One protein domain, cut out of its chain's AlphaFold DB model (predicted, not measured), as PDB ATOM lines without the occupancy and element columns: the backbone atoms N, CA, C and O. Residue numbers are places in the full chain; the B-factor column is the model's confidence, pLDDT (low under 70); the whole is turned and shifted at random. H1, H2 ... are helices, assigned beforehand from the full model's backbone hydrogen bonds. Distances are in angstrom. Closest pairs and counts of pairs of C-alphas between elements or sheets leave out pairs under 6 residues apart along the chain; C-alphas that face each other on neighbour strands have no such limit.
ATOM      1  N   GLU A 322     143.803  83.479 141.060       89.62
ATOM      2  CA  GLU A 322     143.959  84.934 140.912       89.62
ATOM      3  C   GLU A 322     143.158  85.706 141.958       89.62
ATOM      4  O   GLU A 322     143.654  86.676 142.527       89.62
ATOM      5  N   LYS A 323     141.938  85.258 142.271       93.38
ATOM      6  CA  LYS A 323     141.117  85.866 143.321       93.38
ATOM      7  C   LYS A 323     141.793  85.759 144.688       93.38
ATOM      8  O   LYS A 323     141.779  86.727 145.446       93.38
ATOM      9  N   LYS A 324     142.394  84.609 145.008       93.94
ATOM     10  CA  LYS A 324     143.140  84.415 146.261       93.94
ATOM     11  C   LYS A 324     144.368  85.328 146.320       93.94
ATOM     12  O   LYS A 324     144.567  85.996 147.333       93.94
ATOM     13  N   ASN A 325     145.140  85.404 145.238       93.19
ATOM     14  CA  ASN A 325     146.323  86.261 145.159       93.19
ATOM     15  C   ASN A 325     145.952  87.743 145.277       93.19
ATOM     16  O   ASN A 325     146.561  88.477 146.051       93.19
ATOM     17  N   ASN A 326     144.898  88.171 144.579       94.25
ATOM     18  CA  ASN A 326     144.397  89.537 144.660       94.25
ATOM     19  C   ASN A 326     143.893  89.878 146.068       94.25
ATOM     20  O   ASN A 326     144.194  90.954 146.578       94.25
ATOM     21  N   HIS A 327     143.196  88.951 146.733       97.12
ATOM     22  CA  HIS A 327     142.767  89.148 148.116       97.12
ATOM     23  C   HIS A 327     143.962  89.372 149.053       97.12
ATOM     24  O   HIS A 327     143.972  90.358 149.788       97.12
ATOM     25  N   ILE A 328     144.993  88.523 148.974       95.94
ATOM     26  CA  ILE A 328     146.215  88.655 149.783       95.94
ATOM     27  C   ILE A 328     146.903  89.998 149.514       95.94
ATOM     28  O   ILE A 328     147.197  90.728 150.458       95.94
ATOM     29  N   ALA A 329     147.094  90.357 148.243       96.88
ATOM     30  CA  ALA A 329     147.735  91.614 147.862       96.88
ATOM     31  C   ALA A 329     146.941  92.839 148.351       96.88
ATOM     32  O   ALA A 329     147.510  93.776 148.912       96.88
ATOM     33  N   SER A 330     145.612  92.822 148.193       97.38
ATOM     34  CA  SER A 330     144.741  93.911 148.649       97.38
ATOM     35  C   SER A 330     144.792  94.095 150.169       97.38
ATOM     36  O   SER A 330     144.848  95.224 150.659       97.38
ATOM     37  N   GLU A 331     144.852  92.994 150.919       98.12
ATOM     38  CA  GLU A 331     144.918  93.023 152.377       98.12
ATOM     39  C   GLU A 331     146.306  93.443 152.874       98.12
ATOM     40  O   GLU A 331     146.407  94.222 153.822       98.12
ATOM     41  N   GLN A 332     147.384  93.006 152.216       98.25
ATOM     42  CA  GLN A 332     148.738  93.491 152.497       98.25
ATOM     43  C   GLN A 332     148.829  95.003 152.288       98.25
ATOM     44  O   GLN A 332     149.239  95.715 153.205       98.25
ATOM     45  N   LYS A 333     148.356  95.508 151.139       98.00
ATOM     46  CA  LYS A 333     148.311  96.949 150.857       98.00
ATOM     47  C   LYS A 333     147.518  97.707 151.920       98.00
ATOM     48  O   LYS A 333     147.989  98.721 152.431       98.00
ATOM     49  N   ARG A 334     146.345  97.194 152.309       98.31
ATOM     50  CA  ARG A 334     145.535  97.780 153.386       98.31
ATOM     51  C   ARG A 334     146.309  97.845 154.707       98.31
ATOM     52  O   ARG A 334     146.275  98.873 155.378       98.31
ATOM     53  N   ARG A 335     147.009  96.773 155.087       97.56
ATOM     54  CA  ARG A 335     147.791  96.716 156.333       97.56
ATOM     55  C   ARG A 335     148.984  97.664 156.323       97.56
ATOM     56  O   ARG A 335     149.239  98.279 157.353       97.56
ATOM     57  N   MET A 336     149.688  97.800 155.199       97.19
ATOM     58  CA  MET A 336     150.775  98.780 155.068       97.19
ATOM     59  C   MET A 336     150.246 100.202 155.254       97.19
ATOM     60  O   MET A 336     150.734 100.910 156.121       97.19
ATOM     61  N   ALA A 337     149.160 100.566 154.565       96.88
ATOM     62  CA  ALA A 337     148.566 101.898 154.693       96.88
ATOM     63  C   ALA A 337     148.137 102.235 156.134       96.88
ATOM     64  O   ALA A 337     148.261 103.377 156.573       96.88
ATOM     65  N   ILE A 338     147.639 101.247 156.889       96.06
ATOM     66  CA  ILE A 338     147.311 101.433 158.308       96.06
ATOM     67  C   ILE A 338     148.579 101.697 159.127       96.06
ATOM     68  O   ILE A 338     148.582 102.625 159.932       96.06
ATOM     69  N   ARG A 339     149.649 100.918 158.923       95.88
ATOM     70  CA  ARG A 339     150.925 101.100 159.640       95.88
ATOM     71  C   ARG A 339     151.541 102.461 159.363       95.88
ATOM     72  O   ARG A 339     151.848 103.167 160.313       95.88
ATOM     73  N   ASP A 340     151.583 102.868 158.098       96.00
ATOM     74  CA  ASP A 340     152.075 104.188 157.707       96.00
ATOM     75  C   ASP A 340     151.277 105.305 158.405       96.00
ATOM     76  O   ASP A 340     151.828 106.329 158.802       96.00
ATOM     77  N   GLY A 341     149.969 105.106 158.599       96.06
ATOM     78  CA  GLY A 341     149.128 106.011 159.381       96.06
ATOM     79  C   GLY A 341     149.526 106.089 160.860       96.06
ATOM     80  O   GLY A 341     149.570 107.183 161.420       96.06
ATOM     81  N   PHE A 342     149.840 104.954 161.491       97.12
ATOM     82  CA  PHE A 342     150.325 104.913 162.874       97.12
ATOM     83  C   PHE A 342     151.712 105.539 163.025       97.12
ATOM     84  O   PHE A 342     151.925 106.282 163.980       97.12
ATOM     85  N   ASP A 343     152.621 105.303 162.082       95.00
ATOM     86  CA  ASP A 343     153.958 105.897 162.107       95.00
ATOM     87  C   ASP A 343     153.869 107.430 162.025       95.00
ATOM     88  O   ASP A 343     154.421 108.124 162.882       95.00
ATOM     89  N   ARG A 344     153.029 107.968 161.128       95.62
ATOM     90  CA  ARG A 344     152.740 109.415 161.063       95.62
ATOM     91  C   ARG A 344     152.152 109.970 162.361       95.62
ATOM     92  O   ARG A 344     152.486 111.083 162.761       95.62
ATOM     93  N   LEU A 345     151.276 109.226 163.042       96.56
ATOM     94  CA  LEU A 345     150.765 109.658 164.350       96.56
ATOM     95  C   LEU A 345     151.888 109.762 165.385       96.56
ATOM     96  O   LEU A 345     151.859 110.670 166.215       96.56
ATOM     97  N   THR A 346     152.882 108.872 165.333       95.94
ATOM     98  CA  THR A 346     154.006 108.924 166.276       95.94
ATOM     99  C   THR A 346     154.972 110.077 166.047       95.94
ATOM    100  O   THR A 346     155.626 110.490 166.998       95.94
ATOM    101  N   GLU A 347     155.024 110.621 164.833       95.50
ATOM    102  CA  GLU A 347     155.785 111.834 164.509       95.50
ATOM    103  C   GLU A 347     155.066 113.111 164.974       95.50
ATOM    104  O   GLU A 347     155.704 114.086 165.359       95.50
ATOM    105  N   LEU A 348     153.727 113.119 164.941       95.50
ATOM    106  CA  LEU A 348     152.920 114.290 165.305       95.50
ATOM    107  C   LEU A 348     152.714 114.441 166.813       95.50
ATOM    108  O   LEU A 348     152.555 115.558 167.305       95.50
ATOM    109  N   VAL A 349     152.639 113.327 167.540       96.25
ATOM    110  CA  VAL A 349     152.343 113.334 168.973       96.25
ATOM    111  C   VAL A 349     153.655 113.322 169.762       96.25
ATOM    112  O   VAL A 349     154.410 112.350 169.687       96.25
ATOM    113  N   PRO A 350     153.925 114.351 170.584       93.88
ATOM    114  CA  PRO A 350     155.166 114.427 171.341       93.88
ATOM    115  C   PRO A 350     155.356 113.233 172.290       93.88
ATOM    116  O   PRO A 350     154.446 112.836 173.021       93.88
ATOM    117  N   GLY A 351     156.572 112.679 172.322       91.88
ATOM    118  CA  GLY A 351     156.959 111.654 173.299       91.88
ATOM    119  C   GLY A 351     156.397 110.248 173.038       91.88
ATOM    120  O   GLY A 351     156.305 109.444 173.977       91.88
ATOM    121  N   ILE A 352     155.997 109.946 171.798       92.88
ATOM    122  CA  ILE A 352     155.679 108.577 171.340       92.88
ATOM    123  C   ILE A 352     156.414 108.159 170.063       92.88
ATOM    124  O   ILE A 352     156.067 107.137 169.471       92.88
ATOM    125  N   GLU A 353     157.432 108.911 169.655       92.44
ATOM    126  CA  GLU A 353     158.263 108.587 168.495       92.44
ATOM    127  C   GLU A 353     158.812 107.154 168.601       92.44
ATOM    128  O   GLU A 353     159.257 106.706 169.662       92.44
ATOM    129  N   GLY A 354     158.721 106.394 167.509       87.00
ATOM    130  CA  GLY A 354     159.164 104.997 167.472       87.00
ATOM    131  C   GLY A 354     158.267 104.002 168.228       87.00
ATOM    132  O   GLY A 354     158.573 102.810 168.251       87.00
ATOM    133  N   GLN A 355     157.140 104.434 168.814       87.56
ATOM    134  CA  GLN A 355     156.162 103.546 169.466       87.56
ATOM    135  C   GLN A 355     155.036 103.068 168.529       87.56
ATOM    136  O   GLN A 355     154.035 102.533 169.011       87.56
ATOM    137  N   GLY A 356     155.200 103.191 167.202       83.88
ATOM    138  CA  GLY A 356     154.178 102.874 166.186       83.88
ATOM    139  C   GLY A 356     153.637 101.440 166.237       83.88
ATOM    140  O   GLY A 356     152.541 101.161 165.760       83.88
ATOM    141  N   ARG A 357     154.349 100.523 166.906       89.12
ATOM    142  CA  ARG A 357     153.916  99.129 167.104       89.12
ATOM    143  C   ARG A 357     152.879  98.925 168.212       89.12
ATOM    144  O   ARG A 357     152.288  97.853 168.284       89.12
ATOM    145  N   SER A 358     152.669  99.904 169.093       93.12
ATOM    146  CA  SER A 358     151.718  99.797 170.209       93.12
ATOM    147  C   SER A 358     150.431 100.566 169.910       93.12
ATOM    148  O   SER A 358     150.234 101.663 170.428       93.12
ATOM    149  N   GLU A 359     149.539  99.983 169.098       92.38
ATOM    150  CA  GLU A 359     148.319 100.646 168.594       92.38
ATOM    151  C   GLU A 359     147.509 101.350 169.700       92.38
ATOM    152  O   GLU A 359     147.186 102.533 169.597       92.38
ATOM    153  N   SER A 360     147.224 100.651 170.803       94.44
ATOM    154  CA  SER A 360     146.426 101.189 171.913       94.44
ATOM    155  C   SER A 360     147.101 102.360 172.631       94.44
ATOM    156  O   SER A 360     146.428 103.304 173.049       94.44
ATOM    157  N   VAL A 361     148.430 102.325 172.756       94.19
ATOM    158  CA  VAL A 361     149.221 103.390 173.381       94.19
ATOM    159  C   VAL A 361     149.240 104.619 172.483       94.19
ATOM    160  O   VAL A 361     148.973 105.716 172.972       94.19
ATOM    161  N   VAL A 362     149.490 104.435 171.180       96.44
ATOM    162  CA  VAL A 362     149.502 105.525 170.196       96.44
ATOM    163  C   VAL A 362     148.153 106.234 170.182       96.44
ATOM    164  O   VAL A 362     148.107 107.446 170.378       96.44
ATOM    165  N   LEU A 363     147.042 105.498 170.056       97.38
ATOM    166  CA  LEU A 363     145.702 106.098 170.031       97.38
ATOM    167  C   LEU A 363     145.378 106.847 171.327       97.38
ATOM    168  O   LEU A 363     144.872 107.967 171.281       97.38
ATOM    169  N   ARG A 364     145.700 106.265 172.488       96.50
ATOM    170  CA  ARG A 364     145.445 106.910 173.781       96.50
ATOM    171  C   ARG A 364     146.228 108.214 173.925       96.50
ATOM    172  O   ARG A 364     145.625 109.241 174.221       96.50
ATOM    173  N   LYS A 365     147.544 108.182 173.680       96.69
ATOM    174  CA  LYS A 365     148.397 109.378 173.769       96.69
ATOM    175  C   LYS A 365     147.983 110.439 172.747       96.69
ATOM    176  O   LYS A 365     147.997 111.619 173.075       96.69
ATOM    177  N   THR A 366     147.553 110.026 171.553       97.75
ATOM    178  CA  THR A 366     147.030 110.940 170.525       97.75
ATOM    179  C   THR A 366     145.796 111.687 171.024       97.75
ATOM    180  O   THR A 366     145.739 112.908 170.923       97.75
ATOM    181  N   VAL A 367     144.820 110.988 171.615       97.81
ATOM    182  CA  VAL A 367     143.611 111.629 172.165       97.81
ATOM    183  C   VAL A 367     143.952 112.570 173.321       97.81
ATOM    184  O   VAL A 367     143.402 113.671 173.393       97.81
ATOM    185  N   ASP A 368     144.855 112.155 174.210       97.25
ATOM    186  CA  ASP A 368     145.311 112.986 175.328       97.25
ATOM    187  C   ASP A 368     145.985 114.274 174.810       97.25
ATOM    188  O   ASP A 368     145.646 115.372 175.257       97.25
ATOM    189  N   TYR A 369     146.842 114.165 173.790       97.75
ATOM    190  CA  TYR A 369     147.483 115.314 173.148       97.75
ATOM    191  C   TYR A 369     146.483 116.230 172.429       97.75
ATOM    192  O   TYR A 369     146.537 117.446 172.591       97.75
ATOM    193  N   MET A 370     145.507 115.679 171.699       97.19
ATOM    194  CA  MET A 370     144.461 116.482 171.052       97.19
ATOM    195  C   MET A 370     143.678 117.329 172.061       97.19
ATOM    196  O   MET A 370     143.370 118.488 171.787       97.19
ATOM    197  N   ARG A 371     143.365 116.771 173.238       96.75
ATOM    198  CA  ARG A 371     142.693 117.515 174.314       96.75
ATOM    199  C   ARG A 371     143.560 118.664 174.819       96.75
ATOM    200  O   ARG A 371     143.053 119.777 174.937       96.75
ATOM    201  N   GLN A 372     144.846 118.403 175.047       96.75
ATOM    202  CA  GLN A 372     145.807 119.417 175.476       96.75
ATOM    203  C   GLN A 372     145.917 120.562 174.460       96.75
ATOM    204  O   GLN A 372     145.807 121.720 174.843       96.75
ATOM    205  N   VAL A 373     146.067 120.255 173.168       96.38
ATOM    206  CA  VAL A 373     146.197 121.273 172.108       96.38
ATOM    207  C   VAL A 373     144.930 122.128 171.985       96.38
ATOM    208  O   VAL A 373     145.009 123.336 171.765       96.38
ATOM    209  N   VAL A 374     143.744 121.535 172.154       95.44
ATOM    210  CA  VAL A 374     142.476 122.286 172.160       95.44
ATOM    211  C   VAL A 374     142.386 123.219 173.369       95.44
ATOM    212  O   VAL A 374     141.942 124.359 173.232       95.44
ATOM    213  N   GLU A 375     142.799 122.759 174.548       95.62
ATOM    214  CA  GLU A 375     142.825 123.584 175.757       95.62
ATOM    215  C   GLU A 375     143.846 124.724 175.646       95.62
ATOM    216  O   GLU A 375     143.514 125.877 175.912       95.62
ATOM    217  N   GLU A 376     145.049 124.434 175.154       95.94
ATOM    218  CA  GLU A 376     146.085 125.432 174.888       95.94
ATOM    219  C   GLU A 376     145.590 126.500 173.910       95.94
ATOM    220  O   GLU A 376     145.702 127.695 174.188       95.94
ATOM    221  N   ARG A 377     144.938 126.095 172.814       94.62
ATOM    222  CA  ARG A 377     144.312 127.030 171.874       94.62
ATOM    223  C   ARG A 377     143.294 127.940 172.563       94.62
ATOM    224  O   ARG A 377     143.300 129.143 172.311       94.62
ATOM    225  N   ARG A 378     142.424 127.401 173.423       93.12
ATOM    226  CA  ARG A 378     141.434 128.204 174.167       93.12
ATOM    227  C   ARG A 378     142.112 129.207 175.097       93.12
ATOM    228  O   ARG A 378     141.706 130.365 175.132       93.12
ATOM    229  N   ASN A 379     143.166 128.785 175.789       95.31
ATOM    230  CA  ASN A 379     143.932 129.649 176.682       95.31
ATOM    231  C   ASN A 379     144.645 130.772 175.920       95.31
ATOM    232  O   ASN A 379     144.670 131.906 176.390       95.31
ATOM    233  N   LEU A 380     145.206 130.481 174.744       94.62
ATOM    234  CA  LEU A 380     145.840 131.488 173.890       94.62
ATOM    235  C   LEU A 380     144.818 132.495 173.350       94.62
ATOM    236  O   LEU A 380     145.072 133.695 173.373       94.62
ATOM    237  N   ILE A 381     143.643 132.028 172.924       93.81
ATOM    238  CA  ILE A 381     142.540 132.898 172.492       93.81
ATOM    239  C   ILE A 381     142.102 133.832 173.623       93.81
ATOM    240  O   ILE A 381     141.971 135.034 173.399       93.81
ATOM    241  N   ALA A 382     141.912 133.299 174.833       92.06
ATOM    242  CA  ALA A 382     141.531 134.096 175.995       92.06
ATOM    243  C   ALA A 382     142.587 135.167 176.319       92.06
ATOM    244  O   ALA A 382     142.234 136.321 176.545       92.06
ATOM    245  N   GLN A 383     143.875 134.815 176.254       94.00
ATOM    246  CA  GLN A 383     144.978 135.764 176.448       94.00
ATOM    247  C   GLN A 383     144.995 136.868 175.386       94.00
ATOM    248  O   GLN A 383     145.172 138.038 175.716       94.00
ATOM    249  N   VAL A 384     144.787 136.526 174.111       93.81
ATOM    250  CA  VAL A 384     144.720 137.529 173.036       93.81
ATOM    251  C   VAL A 384     143.557 138.494 173.272       93.81
ATOM    252  O   VAL A 384     143.743 139.701 173.146       93.81
ATOM    253  N   GLN A 385     142.391 137.984 173.673       91.94
ATOM    254  CA  GLN A 385     141.224 138.813 173.984       91.94
ATOM    255  C   GLN A 385     141.456 139.719 175.201       91.94
ATOM    256  O   GLN A 385     141.072 140.886 175.169       91.94
ATOM    257  N   GLU A 386     142.111 139.216 176.251       93.00
ATOM    258  CA  GLU A 386     142.462 140.003 177.443       93.00
ATOM    259  C   GLU A 386     143.410 141.161 177.106       93.00
ATOM    260  O   GLU A 386     143.245 142.274 177.604       93.00
ATOM    261  N   LEU A 387     144.353 140.930 176.194       94.94
ATOM    262  CA  LEU A 387     145.264 141.957 175.686       94.94
ATOM    263  C   LEU A 387     144.600 142.915 174.676       94.94
ATOM    264  O   LEU A 387     145.268 143.806 174.150       94.94
ATOM    265  N   GLY A 388     143.299 142.757 174.404       90.31
ATOM    266  CA  GLY A 388     142.532 143.591 173.477       90.31
ATOM    267  C   GLY A 388     142.742 143.249 171.999       90.31
ATOM    268  O   GLY A 388     142.395 144.050 171.133       90.31
ATOM    269  N   GLY A 389     143.323 142.086 171.702       89.06
ATOM    270  CA  GLY A 389     143.485 141.574 170.347       89.06
ATOM    271  C   GLY A 389     142.190 140.976 169.795       89.06
ATOM    272  O   GLY A 389     141.427 140.319 170.503       89.06
ATOM    273  N   GLU A 390     141.946 141.186 168.503       87.19
ATOM    274  CA  GLU A 390     140.800 140.607 167.806       87.19
ATOM    275  C   GLU A 390     141.107 139.161 167.392       87.19
ATOM    276  O   GLU A 390     142.122 138.887 166.749       87.19
ATOM    277  N   VAL A 391     140.230 138.225 167.767       87.12
ATOM    278  CA  VAL A 391     140.359 136.809 167.401       87.12
ATOM    279  C   VAL A 391     139.387 136.488 166.261       87.12
ATOM    280  O   VAL A 391     138.181 136.685 166.431       87.12
ATOM    281  N   PRO A 392     139.879 135.958 165.126       85.62
ATOM    282  CA  PRO A 392     139.049 135.486 164.021       85.62
ATOM    283  C   PRO A 392     137.930 134.528 164.468       85.62
ATOM    284  O   PRO A 392     138.141 133.645 165.302       85.62
ATOM    285  N   GLN A 393     136.720 134.685 163.915       80.81
ATOM    286  CA  GLN A 393     135.536 133.922 164.350       80.81
ATOM    287  C   GLN A 393     135.656 132.408 164.113       80.81
ATOM    288  O   GLN A 393     135.133 131.614 164.895       80.81
ATOM    289  N   ASP A 394     136.373 131.989 163.073       84.62
ATOM    290  CA  ASP A 394     136.685 130.585 162.787       84.62
ATOM    291  C   ASP A 394     137.514 129.934 163.904       84.62
ATOM    292  O   ASP A 394     137.380 128.734 164.173       84.62
ATOM    293  N   LEU A 395     138.318 130.731 164.616       81.38
ATOM    294  CA  LEU A 395     139.088 130.256 165.754       81.38
ATOM    295  C   LEU A 395     138.251 130.084 167.029       81.38
ATOM    296  O   LEU A 395     138.647 129.302 167.894       81.38
ATOM    297  N   LEU A 396     137.089 130.733 167.115       75.38
ATOM    298  CA  LEU A 396     136.176 130.668 168.260       75.38
ATOM    299  C   LEU A 396     135.163 129.512 168.170       75.38
ATOM    300  O   LEU A 396     134.614 129.099 169.187       75.38
ATOM    301  N   LEU A 397     134.911 128.989 166.965       63.25
ATOM    302  CA  LEU A 397     133.772 128.108 166.656       63.25
ATOM    303  C   LEU A 397     134.073 126.591 166.623       63.25
ATOM    304  O   LEU A 397     133.322 125.846 165.995       63.25
ATOM    305  N   ARG A 398     135.125 126.082 167.279       55.31
ATOM    306  CA  ARG A 398     135.408 124.628 167.311       55.31
ATOM    307  C   ARG A 398     135.867 124.093 168.659       55.31
ATOM    308  O   ARG A 398     136.809 124.673 169.241       55.31
TER     309      ARG A 398
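What this domain is: This is residues 322 to 398 of the 398 residues of a protein of Dactylellina haptotyla (strain CBS 200.50) (UniProt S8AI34). Two long helices make an extended rod: H2 carries on beyond H1 the same way, with its residues 359 to 366 packed beside residues 342 to 346 of H1. Residues 322 to 338 of H1 stick out at one end; at the other the tail folds back, bringing tiny H3 near H2. The printed part has 77 residues, three named helices in the order H1, H2, H3, no named strand, and is all helix. Its radius of gyration of the C-alphas is 19.6 A, its spans 67 by 26 by 15 A.

How they stand to each other: Start with H2, residues 359 to 386, which touches H1, residues 322 to 348, closest at the C-alphas of Val 362 and Thr 346, 6.9 A apart. Their lines stand at a steep tilt of 41 degrees, the same way. H3, residues 393 to 396, is close to H2 but not clearly touching, closest at C-alphas 396 and 381, 8.0 A; H1 and H3 are apart. In H1 and H2 every O i to N i+4 pair is within hydrogen-bond range; H3 is too short for one.

Where its parts are: Find C-alpha 359 at (148.319, 100.646, 168.594); H2 runs 40.8 A to C-alpha 386. H1 begins at (143.959, 84.934, 140.912) and runs 39.2 A; H3 spans 5.1 A.

The domain as a whole: C-alphas 322 and 388 are farthest apart, 67.1 A. The printed part has no cut, both links are short, and pLDDT is under 70 at residues 397 to 398.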